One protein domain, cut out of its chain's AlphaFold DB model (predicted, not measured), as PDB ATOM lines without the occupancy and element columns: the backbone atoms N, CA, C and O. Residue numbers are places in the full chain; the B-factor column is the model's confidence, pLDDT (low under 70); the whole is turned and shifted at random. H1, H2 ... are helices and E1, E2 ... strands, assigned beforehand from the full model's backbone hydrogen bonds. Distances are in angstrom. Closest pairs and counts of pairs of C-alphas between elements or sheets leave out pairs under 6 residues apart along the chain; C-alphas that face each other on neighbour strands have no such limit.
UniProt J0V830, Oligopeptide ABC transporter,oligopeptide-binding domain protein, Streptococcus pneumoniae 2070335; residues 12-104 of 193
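This is residues 12 to 104 of the 193 residues of the protein "Oligopeptide ABC transporter,oligopeptide-binding domain protein" of Streptococcus pneumoniae 2070335 (UniProt J0V830). One helix, H1, runs through the middle, with the short helices H2, H3 and H5 packed round it and a small two-stranded hairpin, E1 and E2, beside its residues 12 to 19. H4 touches H2 but is apart from H1, and H6, near the last printed residue, has its centre farthest from the mean of the C-alphas. The printed part has 93 residues with six named helices and two named strands, in the order H1, H2, H3, E1, E2, H4, H5, H6; the sheet, in the order E1, E2, is antiparallel. Under half of the residues are in named elements, and the class is mostly helix. The whole is compact, with a radius of gyration of the C-alphas of 13.0 A, and spans 38 by 28 by 23 A.

H1, residues 12 to 23, begins with C-alpha 12 at (183.133, 142.883, 119.583) and is 16.7 A long from first to last C-alpha. H2 holds residues 30 to 35 and spans 8.6 A; H3 holds residues 41 to 45. E1, residues 55 to 58, measures 10.4 A and starts with C-alpha 55 at (184.597, 153.579, 119.723). E2, residues 61 to 64, measures 10.0 A. H4, residues 73 to 79, is 10.2 A long. H5 holds residues 85 to 88, and H6, residues 100 to 103, ends with C-alpha 103 at (163.520, 133.109, 128.581).

H1 is the hub. With its residues 18 to 22 alone it touches H2, the closest C-alphas being those of Leu 22 and Pro 32, 5.1 A apart; they run opposite ways at a steep tilt of 63 degrees. With residues 19 to 23 alone it touches H3, closest at the C-alphas of Leu 22 and Lys 45, 5.6 A. With residues 12 to 17 alone it touches H5, closest at the C-alphas of Asp 13 and Lys 85, 5.1 A. The closest C-alphas of H1 and E1 are those of Ser 12 and Val 57, 7.0 A apart. E1 and E2 form an antiparallel hairpin at 163 degrees, with N 56 and O 63 at 3.0 A and N 63 and O 56 at 2.8 A, within hydrogen-bond range. H2 and H4 only just touch, with 3 pairs of C-alphas within 8 A, the closest being those of Thr 34 and Phe 73, 7.0 A. H5 and H6 are close but not clearly touching: the C-alphas of Lys 87 and Phe 101 are 7.6 A apart. Every O i to N i+4 pair is within hydrogen-bond range in H1, H2 and H3, and 2 of 3 in H4; H5 and H6 are too short for such a pair.

The two C-alphas farthest apart are those of Ala 68 and Thr 103, at 39.0 A. The printed part has no cut. The link from H5 to H6, with 11 residues, is long. The mean pLDDT of the printed part is 95.4, and no printed residue is under 70.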
ATOM      1  N   SER A  12     184.266 142.643 120.485       97.19
ATOM      2  CA  SER A  12     183.133 142.883 119.583       97.19
ATOM      3  C   SER A  12     181.779 142.808 120.289       97.19
ATOM      4  O   SER A  12     180.864 143.523 119.885       97.19
ATOM      5  N   ASP A  13     181.648 142.006 121.351       98.25
ATOM      6  CA  ASP A  13     180.444 141.996 122.191       98.25
ATOM      7  C   ASP A  13     180.281 143.331 122.924       98.25
ATOM      8  O   ASP A  13     179.172 143.852 123.045       98.25
ATOM      9  N   VAL A  14     181.392 143.938 123.354       97.12
ATOM     10  CA  VAL A  14     181.389 145.263 123.991       97.12
ATOM     11  C   VAL A  14     180.938 146.338 123.008       97.12
ATOM     12  O   VAL A  14     180.023 147.102 123.313       97.12
ATOM     13  N   GLU A  15     181.538 146.378 121.814       97.69
ATOM     14  CA  GLU A  15     181.150 147.336 120.773       97.69
ATOM     15  C   GLU A  15     179.670 147.184 120.397       97.69
ATOM     16  O   GLU A  15     178.938 148.176 120.317       97.69
ATOM     17  N   PHE A  16     179.221 145.942 120.197       98.06
ATOM     18  CA  PHE A  16     177.825 145.627 119.916       98.06
ATOM     19  C   PHE A  16     176.900 146.136 121.020       98.06
ATOM     20  O   PHE A  16     175.932 146.836 120.731       98.06
ATOM     21  N   SER A  17     177.225 145.848 122.280       97.56
ATOM     22  CA  SER A  17     176.397 146.232 123.421       97.56
ATOM     23  C   SER A  17     176.254 147.752 123.521       97.56
ATOM     24  O   SER A  17     175.160 148.250 123.779       97.56
ATOM     25  N   VAL A  18     177.332 148.514 123.297       97.69
ATOM     26  CA  VAL A  18     177.298 149.990 123.333       97.69
ATOM     27  C   VAL A  18     176.395 150.543 122.230       97.69
ATOM     28  O   VAL A  18     175.577 151.430 122.482       97.69
ATOM     29  N   LYS A  19     176.496 149.996 121.011       97.50
ATOM     30  CA  LYS A  19     175.610 150.359 119.893       97.50
ATOM     31  C   LYS A  19     174.155 150.011 120.193       97.50
ATOM     32  O   LYS A  19     173.274 150.841 119.972       97.50
ATOM     33  N   LEU A  20     173.911 148.821 120.739       97.12
ATOM     34  CA  LEU A  20     172.580 148.362 121.123       97.12
ATOM     35  C   LEU A  20     171.970 149.275 122.193       97.12
ATOM     36  O   LEU A  20     170.828 149.695 122.053       97.12
ATOM     37  N   ALA A  21     172.746 149.674 123.202       96.38
ATOM     38  CA  ALA A  21     172.300 150.576 124.264       96.38
ATOM     39  C   ALA A  21     171.894 151.976 123.766       96.38
ATOM     40  O   ALA A  21     171.054 152.632 124.379       96.38
ATOM     41  N   LEU A  22     172.462 152.441 122.649       97.38
ATOM     42  CA  LEU A  22     172.068 153.702 122.013       97.38
ATOM     43  C   LEU A  22     170.756 153.590 121.219       97.38
ATOM     44  O   LEU A  22     170.126 154.618 120.965       97.38
ATOM     45  N   LYS A  23     170.363 152.373 120.821       96.81
ATOM     46  CA  LYS A  23     169.206 152.092 119.952       96.81
ATOM     47  C   LYS A  23     168.026 151.444 120.672       96.81
ATOM     48  O   LYS A  23     166.906 151.565 120.188       96.81
ATOM     49  N   ALA A  24     168.258 150.763 121.790       95.38
ATOM     50  CA  ALA A  24     167.220 150.058 122.528       95.38
ATOM     51  C   ALA A  24     166.110 151.013 122.995       95.38
ATOM     52  O   ALA A  24     166.384 152.086 123.535       95.38
ATOM     53  N   SER A  25     164.853 150.606 122.805       92.94
ATOM     54  CA  SER A  25     163.675 151.380 123.227       92.94
ATOM     55  C   SER A  25     163.493 151.374 124.749       92.94
ATOM     56  O   SER A  25     163.077 152.371 125.337       92.94
ATOM     57  N   VAL A  26     163.844 150.255 125.388       92.81
ATOM     58  CA  VAL A  26     163.754 150.041 126.833       92.81
ATOM     59  C   VAL A  26     165.154 149.828 127.389       92.81
ATOM     60  O   VAL A  26     165.737 148.752 127.273       92.81
ATOM     61  N   ILE A  27     165.701 150.872 128.004       91.94
ATOM     62  CA  ILE A  27     166.996 150.837 128.680       91.94
ATOM     63  C   ILE A  27     167.033 151.907 129.774       91.94
ATOM     64  O   ILE A  27     166.357 152.933 129.678       91.94
ATOM     65  N   ASN A  28     167.831 151.693 130.823       91.00
ATOM     66  CA  ASN A  28     168.103 152.753 131.790       91.00
ATOM     67  C   ASN A  28     168.765 153.941 131.070       91.00
ATOM     68  O   ASN A  28     169.846 153.797 130.498       91.00
ATOM     69  N   GLY A  29     168.120 155.111 131.118       92.25
ATOM     70  CA  GLY A  29     168.528 156.313 130.385       92.25
ATOM     71  C   GLY A  29     169.930 156.830 130.719       92.25
ATOM     72  O   GLY A  29     170.489 157.604 129.940       92.25
ATOM     73  N   ILE A  30     170.528 156.377 131.823       91.44
ATOM     74  CA  ILE A  30     171.905 156.718 132.176       91.44
ATOM     75  C   ILE A  30     172.910 156.204 131.129       91.44
ATOM     76  O   ILE A  30     173.819 156.936 130.752       91.44
ATOM     77  N   PHE A  31     172.685 155.015 130.554       93.31
ATOM     78  CA  PHE A  31     173.582 154.424 129.556       93.31
ATOM     79  C   PHE A  31     173.651 155.238 128.254       93.31
ATOM     80  O   PHE A  31     174.743 155.689 127.904       93.31
ATOM     81  N   PRO A  32     172.540 155.516 127.538       94.06
ATOM     82  CA  PRO A  32     172.605 156.349 126.340       94.06
ATOM     83  C   PRO A  32     173.053 157.787 126.654       94.06
ATOM     84  O   PRO A  32     173.729 158.407 125.829       94.06
ATOM     85  N   SER A  33     172.747 158.321 127.841       93.38
ATOM     86  CA  SER A  33     173.223 159.649 128.259       93.38
ATOM     87  C   SER A  33     174.748 159.706 128.382       93.38
ATOM     88  O   SER A  33     175.360 160.674 127.929       93.38
ATOM     89  N   THR A  34     175.369 158.658 128.925       94.44
ATOM     90  CA  THR A  34     176.829 158.532 129.000       94.44
ATOM     91  C   THR A  34     177.439 158.211 127.634       94.44
ATOM     92  O   THR A  34     178.410 158.844 127.229       94.44
ATOM     93  N   PHE A  35     176.868 157.278 126.866       96.12
ATOM     94  CA  PHE A  35     177.458 156.829 125.595       96.12
ATOM     95  C   PHE A  35     177.366 157.857 124.478       96.12
ATOM     96  O   PHE A  35     178.251 157.909 123.632       96.12
ATOM     97  N   THR A  36     176.375 158.748 124.501       96.88
ATOM     98  CA  THR A  36     176.340 159.890 123.571       96.88
ATOM     99  C   THR A  36     177.484 160.890 123.784       96.88
ATOM    100  O   THR A  36     177.672 161.765 122.942       96.88
ATOM    101  N   LYS A  37     178.279 160.758 124.860       97.38
ATOM    102  CA  LYS A  37     179.532 161.505 125.079       97.38
ATOM    103  C   LYS A  37     180.749 160.873 124.401       97.38
ATOM    104  O   LYS A  37     181.836 161.430 124.497       97.38
ATOM    105  N   ILE A  38     180.598 159.736 123.727       98.31
ATOM    106  CA  ILE A  38     181.636 159.161 122.864       98.31
ATOM    107  C   ILE A  38     181.587 159.885 121.511       98.31
ATOM    108  O   ILE A  38     180.506 160.145 120.979       98.31
ATOM    109  N   GLU A  39     182.746 160.216 120.939       98.62
ATOM    110  CA  GLU A  39     182.808 160.863 119.623       98.62
ATOM    111  C   GLU A  39     182.014 160.066 118.566       98.62
ATOM    112  O   GLU A  39     182.134 158.845 118.457       98.62
ATOM    113  N   GLY A  40     181.149 160.753 117.811       98.44
ATOM    114  CA  GLY A  40     180.294 160.154 116.776       98.44
ATOM    115  C   GLY A  40     179.096 159.333 117.281       98.44
ATOM    116  O   GLY A  40     178.240 158.964 116.483       98.44
ATOM    117  N   ALA A  41     178.964 159.073 118.588       98.31
ATOM    118  CA  ALA A  41     177.868 158.249 119.112       98.31
ATOM    119  C   ALA A  41     176.493 158.905 118.965       98.31
ATOM    120  O   ALA A  41     175.499 158.211 118.754       98.31
ATOM    121  N   LYS A  42     176.423 160.240 119.047       97.94
ATOM    122  CA  LYS A  42     175.179 160.975 118.794       97.94
ATOM    123  C   LYS A  42     174.712 160.820 117.345       97.94
ATOM    124  O   LYS A  42     173.536 160.554 117.129       97.94
ATOM    125  N   ASP A  43     175.622 160.937 116.383       98.50
ATOM    126  CA  ASP A  43     175.284 160.776 114.967       98.50
ATOM    127  C   ASP A  43     174.875 159.335 114.657       98.50
ATOM    128  O   ASP A  43     173.889 159.124 113.959       98.50
ATOM    129  N   PHE A  44     175.549 158.345 115.251       98.50
ATOM    130  CA  PHE A  44     175.113 156.948 115.177       98.50
ATOM    131  C   PHE A  44     173.702 156.752 115.746       98.50
ATOM    132  O   PHE A  44     172.836 156.147 115.111       98.50
ATOM    133  N   LYS A  45     173.442 157.285 116.946       97.50
ATOM    134  CA  LYS A  45     172.133 157.188 117.601       97.50
ATOM    135  C   LYS A  45     171.023 157.809 116.752       97.50
ATOM    136  O   LYS A  45     169.957 157.208 116.659       97.50
ATOM    137  N   ASP A  46     171.294 158.954 116.133       97.56
ATOM    138  CA  ASP A  46     170.349 159.720 115.315       97.56
ATOM    139  C   ASP A  46     170.294 159.244 113.840       97.56
ATOM    140  O   ASP A  46     169.738 159.950 113.003       97.56
ATOM    141  N   ASP A  47     170.889 158.085 113.516       97.38
ATOM    142  CA  ASP A  47     170.909 157.475 112.169       97.38
ATOM    143  C   ASP A  47     171.580 158.350 111.090       97.38
ATOM    144  O   ASP A  47     171.260 158.286 109.905       97.38
ATOM    145  N   LYS A  48     172.551 159.174 111.501       98.31
ATOM    146  CA  LYS A  48     173.369 160.033 110.625       98.31
ATOM    147  C   LYS A  48     174.742 159.439 110.302       98.31
ATOM    148  O   LYS A  48     175.458 159.989 109.468       98.31
ATOM    149  N   ALA A  49     175.126 158.357 110.977       97.50
ATOM    150  CA  ALA A  49     176.378 157.645 110.754       97.50
ATOM    151  C   ALA A  49     176.223 156.147 111.056       97.50
ATOM    152  O   ALA A  49     175.576 155.770 112.028       97.50
ATOM    153  N   ASP A  50     176.904 155.295 110.290       95.06
ATOM    154  CA  ASP A  50     176.875 153.835 110.495       95.06
ATOM    155  C   ASP A  50     177.838 153.358 111.595       95.06
ATOM    156  O   ASP A  50     177.827 152.196 112.013       95.06
ATOM    157  N   LYS A  51     178.737 154.240 112.048       96.31
ATOM    158  CA  LYS A  51     179.814 153.928 112.993       96.31
ATOM    159  C   LYS A  51     179.942 155.011 114.059       96.31
ATOM    160  O   LYS A  51     179.648 156.177 113.819       96.31
ATOM    161  N   ILE A  52     180.457 154.609 115.218       98.56
ATOM    162  CA  ILE A  52     180.817 155.499 116.324       98.56
ATOM    163  C   ILE A  52     182.324 155.747 116.224       98.56
ATOM    164  O   ILE A  52     183.108 154.845 116.497       98.56
ATOM    165  N   SER A  53     182.746 156.937 115.794       98.19
ATOM    166  CA  SER A  53     184.164 157.226 115.511       98.19
ATOM    167  C   SER A  53     185.069 157.134 116.743       98.19
ATOM    168  O   SER A  53     186.236 156.767 116.622       98.19
ATOM    169  N   GLY A  54     184.535 157.438 117.926       98.19
ATOM    170  CA  GLY A  54     185.236 157.347 119.202       98.19
ATOM    171  C   GLY A  54     185.216 155.964 119.846       98.19
ATOM    172  O   GLY A  54     185.720 155.836 120.956       98.19
ATOM    173  N   LEU A  55     184.631 154.947 119.212       98.31
ATOM    174  CA  LEU A  55     184.597 153.579 119.723       98.31
ATOM    175  C   LEU A  55     185.381 152.674 118.780       98.31
ATOM    176  O   LEU A  55     184.948 152.419 117.658       98.31
ATOM    177  N   THR A  56     186.531 152.182 119.230       97.88
ATOM    178  CA  THR A  56     187.376 151.299 118.419       97.88
ATOM    179  C   THR A  56     187.723 150.016 119.154       97.88
ATOM    180  O   THR A  56     187.840 149.988 120.380       97.88
ATOM    181  N   VAL A  57     187.888 148.947 118.378       97.62
ATOM    182  CA  VAL A  57     188.281 147.621 118.850       97.62
ATOM    183  C   VAL A  57     189.563 147.213 118.134       97.62
ATOM    184  O   VAL A  57     189.621 147.245 116.907       97.62
ATOM    185  N   ASP A  58     190.577 146.830 118.906       96.38
ATOM    186  CA  ASP A  58     191.846 146.284 118.422       96.38
ATOM    187  C   ASP A  58     192.209 145.042 119.248       96.38
ATOM    188  O   ASP A  58     192.596 145.134 120.417       96.38
ATOM    189  N   GLY A  59     191.985 143.858 118.674       94.69
ATOM    190  CA  GLY A  59     192.065 142.591 119.403       94.69
ATOM    191  C   GLY A  59     191.146 142.588 120.630       94.69
ATOM    192  O   GLY A  59     189.930 142.697 120.504       94.69
ATOM    193  N   ASN A  60     191.736 142.493 121.825       93.81
ATOM    194  CA  ASN A  60     191.016 142.528 123.106       93.81
ATOM    195  C   ASN A  60     190.960 143.928 123.745       93.81
ATOM    196  O   ASN A  60     190.559 144.062 124.900       93.81
ATOM    197  N   LYS A  61     191.381 144.975 123.029       96.25
ATOM    198  CA  LYS A  61     191.369 146.355 123.513       96.25
ATOM    199  C   LYS A  61     190.178 147.105 122.929       96.25
ATOM    200  O   LYS A  61     190.083 147.276 121.718       96.25
ATOM    201  N   VAL A  62     189.318 147.615 123.807       97.00
ATOM    202  CA  VAL A  62     188.263 148.573 123.454       97.00
ATOM    203  C   VAL A  62     188.737 149.967 123.851       97.00
ATOM    204  O   VAL A  62     189.187 150.170 124.977       97.00
ATOM    205  N   THR A  63     188.664 150.928 122.933       97.56
ATOM    206  CA  THR A  63     189.007 152.329 123.198       97.56
ATOM    207  C   THR A  63     187.767 153.198 123.070       97.56
ATOM    208  O   THR A  63     187.060 153.130 122.066       97.56
ATOM    209  N   PHE A  64     187.547 154.041 124.078       97.88
ATOM    210  CA  PHE A  64     186.494 155.048 124.114       97.88
ATOM    211  C   PHE A  64     187.128 156.439 124.098       97.88
ATOM    212  O   PHE A  64     187.817 156.826 125.040       97.88
ATOM    213  N   LYS A  65     186.898 157.200 123.031       98.12
ATOM    214  CA  LYS A  65     187.285 158.603 122.921       98.12
ATOM    215  C   LYS A  65     186.075 159.472 123.234       98.12
ATOM    216  O   LYS A  65     185.095 159.487 122.489       98.12
ATOM    217  N   LEU A  66     186.147 160.161 124.366       98.12
ATOM    218  CA  LEU A  66     185.071 161.012 124.856       98.12
ATOM    219  C   LEU A  66     185.191 162.424 124.276       98.12
ATOM    220  O   LEU A  66     186.292 162.942 124.113       98.12
ATOM    221  N   THR A  67     184.055 163.072 124.023       97.62
ATOM    222  CA  THR A  67     183.986 164.463 123.546       97.62
ATOM    223  C   THR A  67     184.393 165.476 124.620       97.62
ATOM    224  O   THR A  67     184.694 166.624 124.307       97.62
ATOM    225  N   ALA A  68     184.334 165.076 125.891       94.44
ATOM    226  CA  ALA A  68     184.715 165.850 127.069       94.44
ATOM    227  C   ALA A  68     184.949 164.893 128.257       94.44
ATOM    228  O   ALA A  68     184.499 163.745 128.195       94.44
ATOM    229  N   PRO A  69     185.601 165.331 129.350       94.50
ATOM    230  CA  PRO A  69     185.689 164.539 130.576       94.50
ATOM    231  C   PRO A  69     184.302 164.166 131.125       94.50
ATOM    232  O   PRO A  69     183.422 165.019 131.235       94.50
ATOM    233  N   VAL A  70     184.121 162.895 131.494       93.62
ATOM    234  CA  VAL A  70     182.902 162.354 132.115       93.62
ATOM    235  C   VAL A  70     183.322 161.655 133.406       93.62
ATOM    236  O   VAL A  70     183.922 160.584 133.362       93.62
ATOM    237  N   GLY A  71     183.075 162.300 134.550       91.31
ATOM    238  CA  GLY A  71     183.653 161.900 135.841       91.31
ATOM    239  C   GLY A  71     183.218 160.522 136.346       91.31
ATOM    240  O   GLY A  71     183.941 159.900 137.114       91.31
ATOM    241  N   ASP A  72     182.070 160.026 135.893       87.00
ATOM    242  CA  ASP A  72     181.481 158.743 136.275       87.00
ATOM    243  C   ASP A  72     181.563 157.685 135.158       87.00
ATOM    244  O   ASP A  72     180.942 156.627 135.264       87.00
ATOM    245  N   PHE A  73     182.344 157.920 134.092       91.25
ATOM    246  CA  PHE A  73     182.429 156.989 132.959       91.25
ATOM    247  C   PHE A  73     182.911 155.595 133.385       91.25
ATOM    248  O   PHE A  73     182.341 154.589 132.972       91.25
ATOM    249  N   GLU A  74     183.916 155.521 134.259       89.88
ATOM    250  CA  GLU A  74     184.416 154.245 134.785       89.88
ATOM    251  C   GLU A  74     183.355 153.519 135.618       89.88
ATOM    252  O   GLU A  74     183.137 152.323 135.438       89.88
ATOM    253  N   GLN A  75     182.625 154.246 136.468       89.38
ATOM    254  CA  GLN A  75     181.512 153.688 137.238       89.38
ATOM    255  C   GLN A  75     180.365 153.219 136.327       89.38
ATOM    256  O   GLN A  75     179.646 152.277 136.662       89.38
ATOM    257  N   MET A  76     180.183 153.843 135.163       89.44
ATOM    258  CA  MET A  76     179.229 153.363 134.169       89.44
ATOM    259  C   MET A  76     179.651 152.006 133.602       89.44
ATOM    260  O   MET A  76     178.818 151.114 133.450       89.44
ATOM    261  N   MET A  77     180.945 151.824 133.331       90.06
ATOM    262  CA  MET A  77     181.487 150.575 132.785       90.06
ATOM    263  C   MET A  77     181.353 149.390 133.745       90.06
ATOM    264  O   MET A  77     181.277 148.257 133.284       90.06
ATOM    265  N   THR A  78     181.269 149.622 135.059       88.94
ATOM    266  CA  THR A  78     181.051 148.539 136.036       88.94
ATOM    267  C   THR A  78     179.591 148.097 136.144       88.94
ATOM    268  O   THR A  78     179.323 146.992 136.611       88.94
ATOM    269  N   GLN A  79     178.647 148.938 135.714       88.19
ATOM    270  CA  GLN A  79     177.204 148.657 135.744       88.19
ATOM    271  C   GLN A  79     176.655 148.231 134.382       88.19
ATOM    272  O   GLN A  79     175.567 147.664 134.294       88.19
ATOM    273  N   PHE A  80     177.376 148.553 133.313       88.38
ATOM    274  CA  PHE A  80     176.955 148.280 131.955       88.38
ATOM    275  C   PHE A  80     177.041 146.786 131.627       88.38
ATOM    276  O   PHE A  80     178.093 146.159 131.752       88.38
ATOM    277  N   PHE A  81     175.925 146.215 131.173       88.94
ATOM    278  CA  PHE A  81     175.865 144.810 130.793       88.94
ATOM    279  C   PHE A  81     176.399 144.614 129.377       88.94
ATOM    280  O   PHE A  81     175.859 145.160 128.414       88.94
ATOM    281  N   ILE A  82     177.428 143.778 129.254       95.25
ATOM    282  CA  ILE A  82     177.838 143.241 127.960       95.25
ATOM    283  C   ILE A  82     176.875 142.115 127.599       95.25
ATOM    284  O   ILE A  82     176.576 141.256 128.432       95.25
ATOM    285  N   LEU A  83     176.395 142.129 126.363       96.75
ATOM    286  CA  LEU A  83     175.443 141.179 125.814       96.75
ATOM    287  C   LEU A  83     176.081 140.365 124.673       96.75
ATOM    288  O   LEU A  83     176.906 140.906 123.932       96.75
ATOM    289  N   PRO A  84     175.698 139.085 124.517       97.94
ATOM    290  CA  PRO A  84     176.258 138.193 123.505       97.94
ATOM    291  C   PRO A  84     175.825 138.624 122.103       97.94
ATOM    292  O   PRO A  84     174.674 138.421 121.703       97.94
ATOM    293  N   LYS A  85     176.751 139.202 121.330       98.12
ATOM    294  CA  LYS A  85     176.479 139.675 119.968       98.12
ATOM    295  C   LYS A  85     175.922 138.552 119.098       98.12
ATOM    296  O   LYS A  85     174.919 138.749 118.421       98.12
ATOM    297  N   HIS A  86     176.506 137.358 119.181       98.19
ATOM    298  CA  HIS A  86     176.108 136.181 118.399       98.19
ATOM    299  C   HIS A  86     174.675 135.696 118.665       98.19
ATOM    300  O   HIS A  86     174.157 134.883 117.903       98.19
ATOM    301  N   LYS A  87     174.021 136.166 119.736       98.12
ATOM    302  CA  LYS A  87     172.613 135.855 120.033       98.12
ATOM    303  C   LYS A  87     171.649 136.968 119.650       98.12
ATOM    304  O   LYS A  87     170.474 136.685 119.460       98.12
ATOM    305  N   LEU A  88     172.126 138.209 119.578       97.94
ATOM    306  CA  LEU A  88     171.266 139.391 119.536       97.94
ATOM    307  C   LEU A  88     171.515 140.298 118.330       97.94
ATOM    308  O   LEU A  88     170.750 141.230 118.116       97.94
ATOM    309  N   GLU A  89     172.549 140.064 117.521       97.00
ATOM    310  CA  GLU A  89     172.877 140.953 116.395       97.00
ATOM    311  C   GLU A  89     171.804 141.011 115.304       97.00
ATOM    312  O   GLU A  89     171.742 141.988 114.561       97.00
ATOM    313  N   SER A  90     170.960 139.980 115.217       96.88
ATOM    314  CA  SER A  90     169.828 139.923 114.283       96.88
ATOM    315  C   SER A  90     168.512 140.423 114.888       96.88
ATOM    316  O   SER A  90     167.514 140.510 114.175       96.88
ATOM    317  N   GLU A  91     168.482 140.726 116.189       96.56
ATOM    318  CA  GLU A  91     167.281 141.209 116.873       96.56
ATOM    319  C   GLU A  91     167.033 142.686 116.563       96.56
ATOM    320  O   GLU A  91     167.965 143.479 116.413       96.56
ATOM    321  N   ASN A  92     165.761 143.083 116.519       96.31
ATOM    322  CA  ASN A  92     165.407 144.494 116.416       96.31
ATOM    323  C   ASN A  92     165.623 145.179 117.781       96.31
ATOM    324  O   ASN A  92     164.908 144.847 118.730       96.31
ATOM    325  N   PRO A  93     166.517 146.181 117.902       94.94
ATOM    326  CA  PRO A  93     166.754 146.884 119.165       94.94
ATOM    327  C   PRO A  93     165.496 147.493 119.791       94.94
ATOM    328  O   PRO A  93     165.396 147.596 121.013       94.94
ATOM    329  N   LEU A  94     164.527 147.896 118.964       96.00
ATOM    330  CA  LEU A  94     163.282 148.510 119.423       96.00
ATOM    331  C   LEU A  94     162.312 147.498 120.044       96.00
ATOM    332  O   LEU A  94     161.499 147.884 120.878       96.00
ATOM    333  N   GLU A  95     162.449 146.221 119.694       96.38
ATOM    334  CA  GLU A  95     161.622 145.113 120.188       96.38
ATOM    335  C   GLU A  95     162.402 144.170 121.110       96.38
ATOM    336  O   GLU A  95     161.890 143.130 121.515       96.38
ATOM    337  N   LEU A  96     163.637 144.530 121.473       94.50
ATOM    338  CA  LEU A  96     164.542 143.658 122.216       94.50
ATOM    339  C   LEU A  96     163.906 143.140 123.510       94.50
ATOM    340  O   LEU A  96     164.090 141.979 123.844       94.50
ATOM    341  N   ASN A  97     163.124 143.965 124.211       92.00
ATOM    342  CA  ASN A  97     162.383 143.594 125.425       92.00
ATOM    343  C   ASN A  97     161.453 142.373 125.236       92.00
ATOM    344  O   ASN A  97     161.255 141.625 126.191       92.00
ATOM    345  N   ASN A  98     160.935 142.157 124.026       94.00
ATOM    346  CA  ASN A  98     160.042 141.052 123.674       94.00
ATOM    347  C   ASN A  98     160.795 139.809 123.163       94.00
ATOM    348  O   ASN A  98     160.165 138.798 122.849       94.00
ATOM    349  N   SER A  99     162.129 139.863 123.047       95.44
ATOM    350  CA  SER A  99     162.923 138.754 122.513       95.44
ATOM    351  C   SER A  99     162.798 137.496 123.377       95.44
ATOM    352  O   SER A  99     162.887 137.528 124.608       95.44
ATOM    353  N   SER A 100     162.687 136.349 122.703       94.88
ATOM    354  CA  SER A 100     162.740 135.027 123.339       94.88
ATOM    355  C   SER A 100     164.060 134.763 124.073       94.88
ATOM    356  O   SER A 100     164.091 133.918 124.970       94.88
ATOM    357  N   PHE A 101     165.121 135.523 123.767       95.75
ATOM    358  CA  PHE A 101     166.404 135.478 124.469       95.75
ATOM    359  C   PHE A 101     166.241 135.566 125.993       95.75
ATOM    360  O   PHE A 101     166.931 134.861 126.726       95.75
ATOM    361  N   TRP A 102     165.288 136.362 126.489       92.56
ATOM    362  CA  TRP A 102     165.093 136.570 127.927       92.56
ATOM    363  C   TRP A 102     164.516 135.364 128.674       92.56
ATOM    364  O   TRP A 102     164.560 135.337 129.902       92.56
ATOM    365  N   THR A 103     164.012 134.353 127.963       91.50
ATOM    366  CA  THR A 103     163.520 133.109 128.581       91.50
ATOM    367  C   THR A 103     164.655 132.181 129.022       91.50
ATOM    368  O   THR A 103     164.500 131.435 129.985       91.50
ATOM    369  N   ALA A 104     165.805 132.251 128.346       92.25
ATOM    370  CA  ALA A 104     167.002 131.467 128.641       92.25
ATOM    371  C   ALA A 104     168.258 132.239 128.183       92.25
ATOM    372  O   ALA A 104     168.912 131.850 127.208       92.25
TER     373      ALA A 104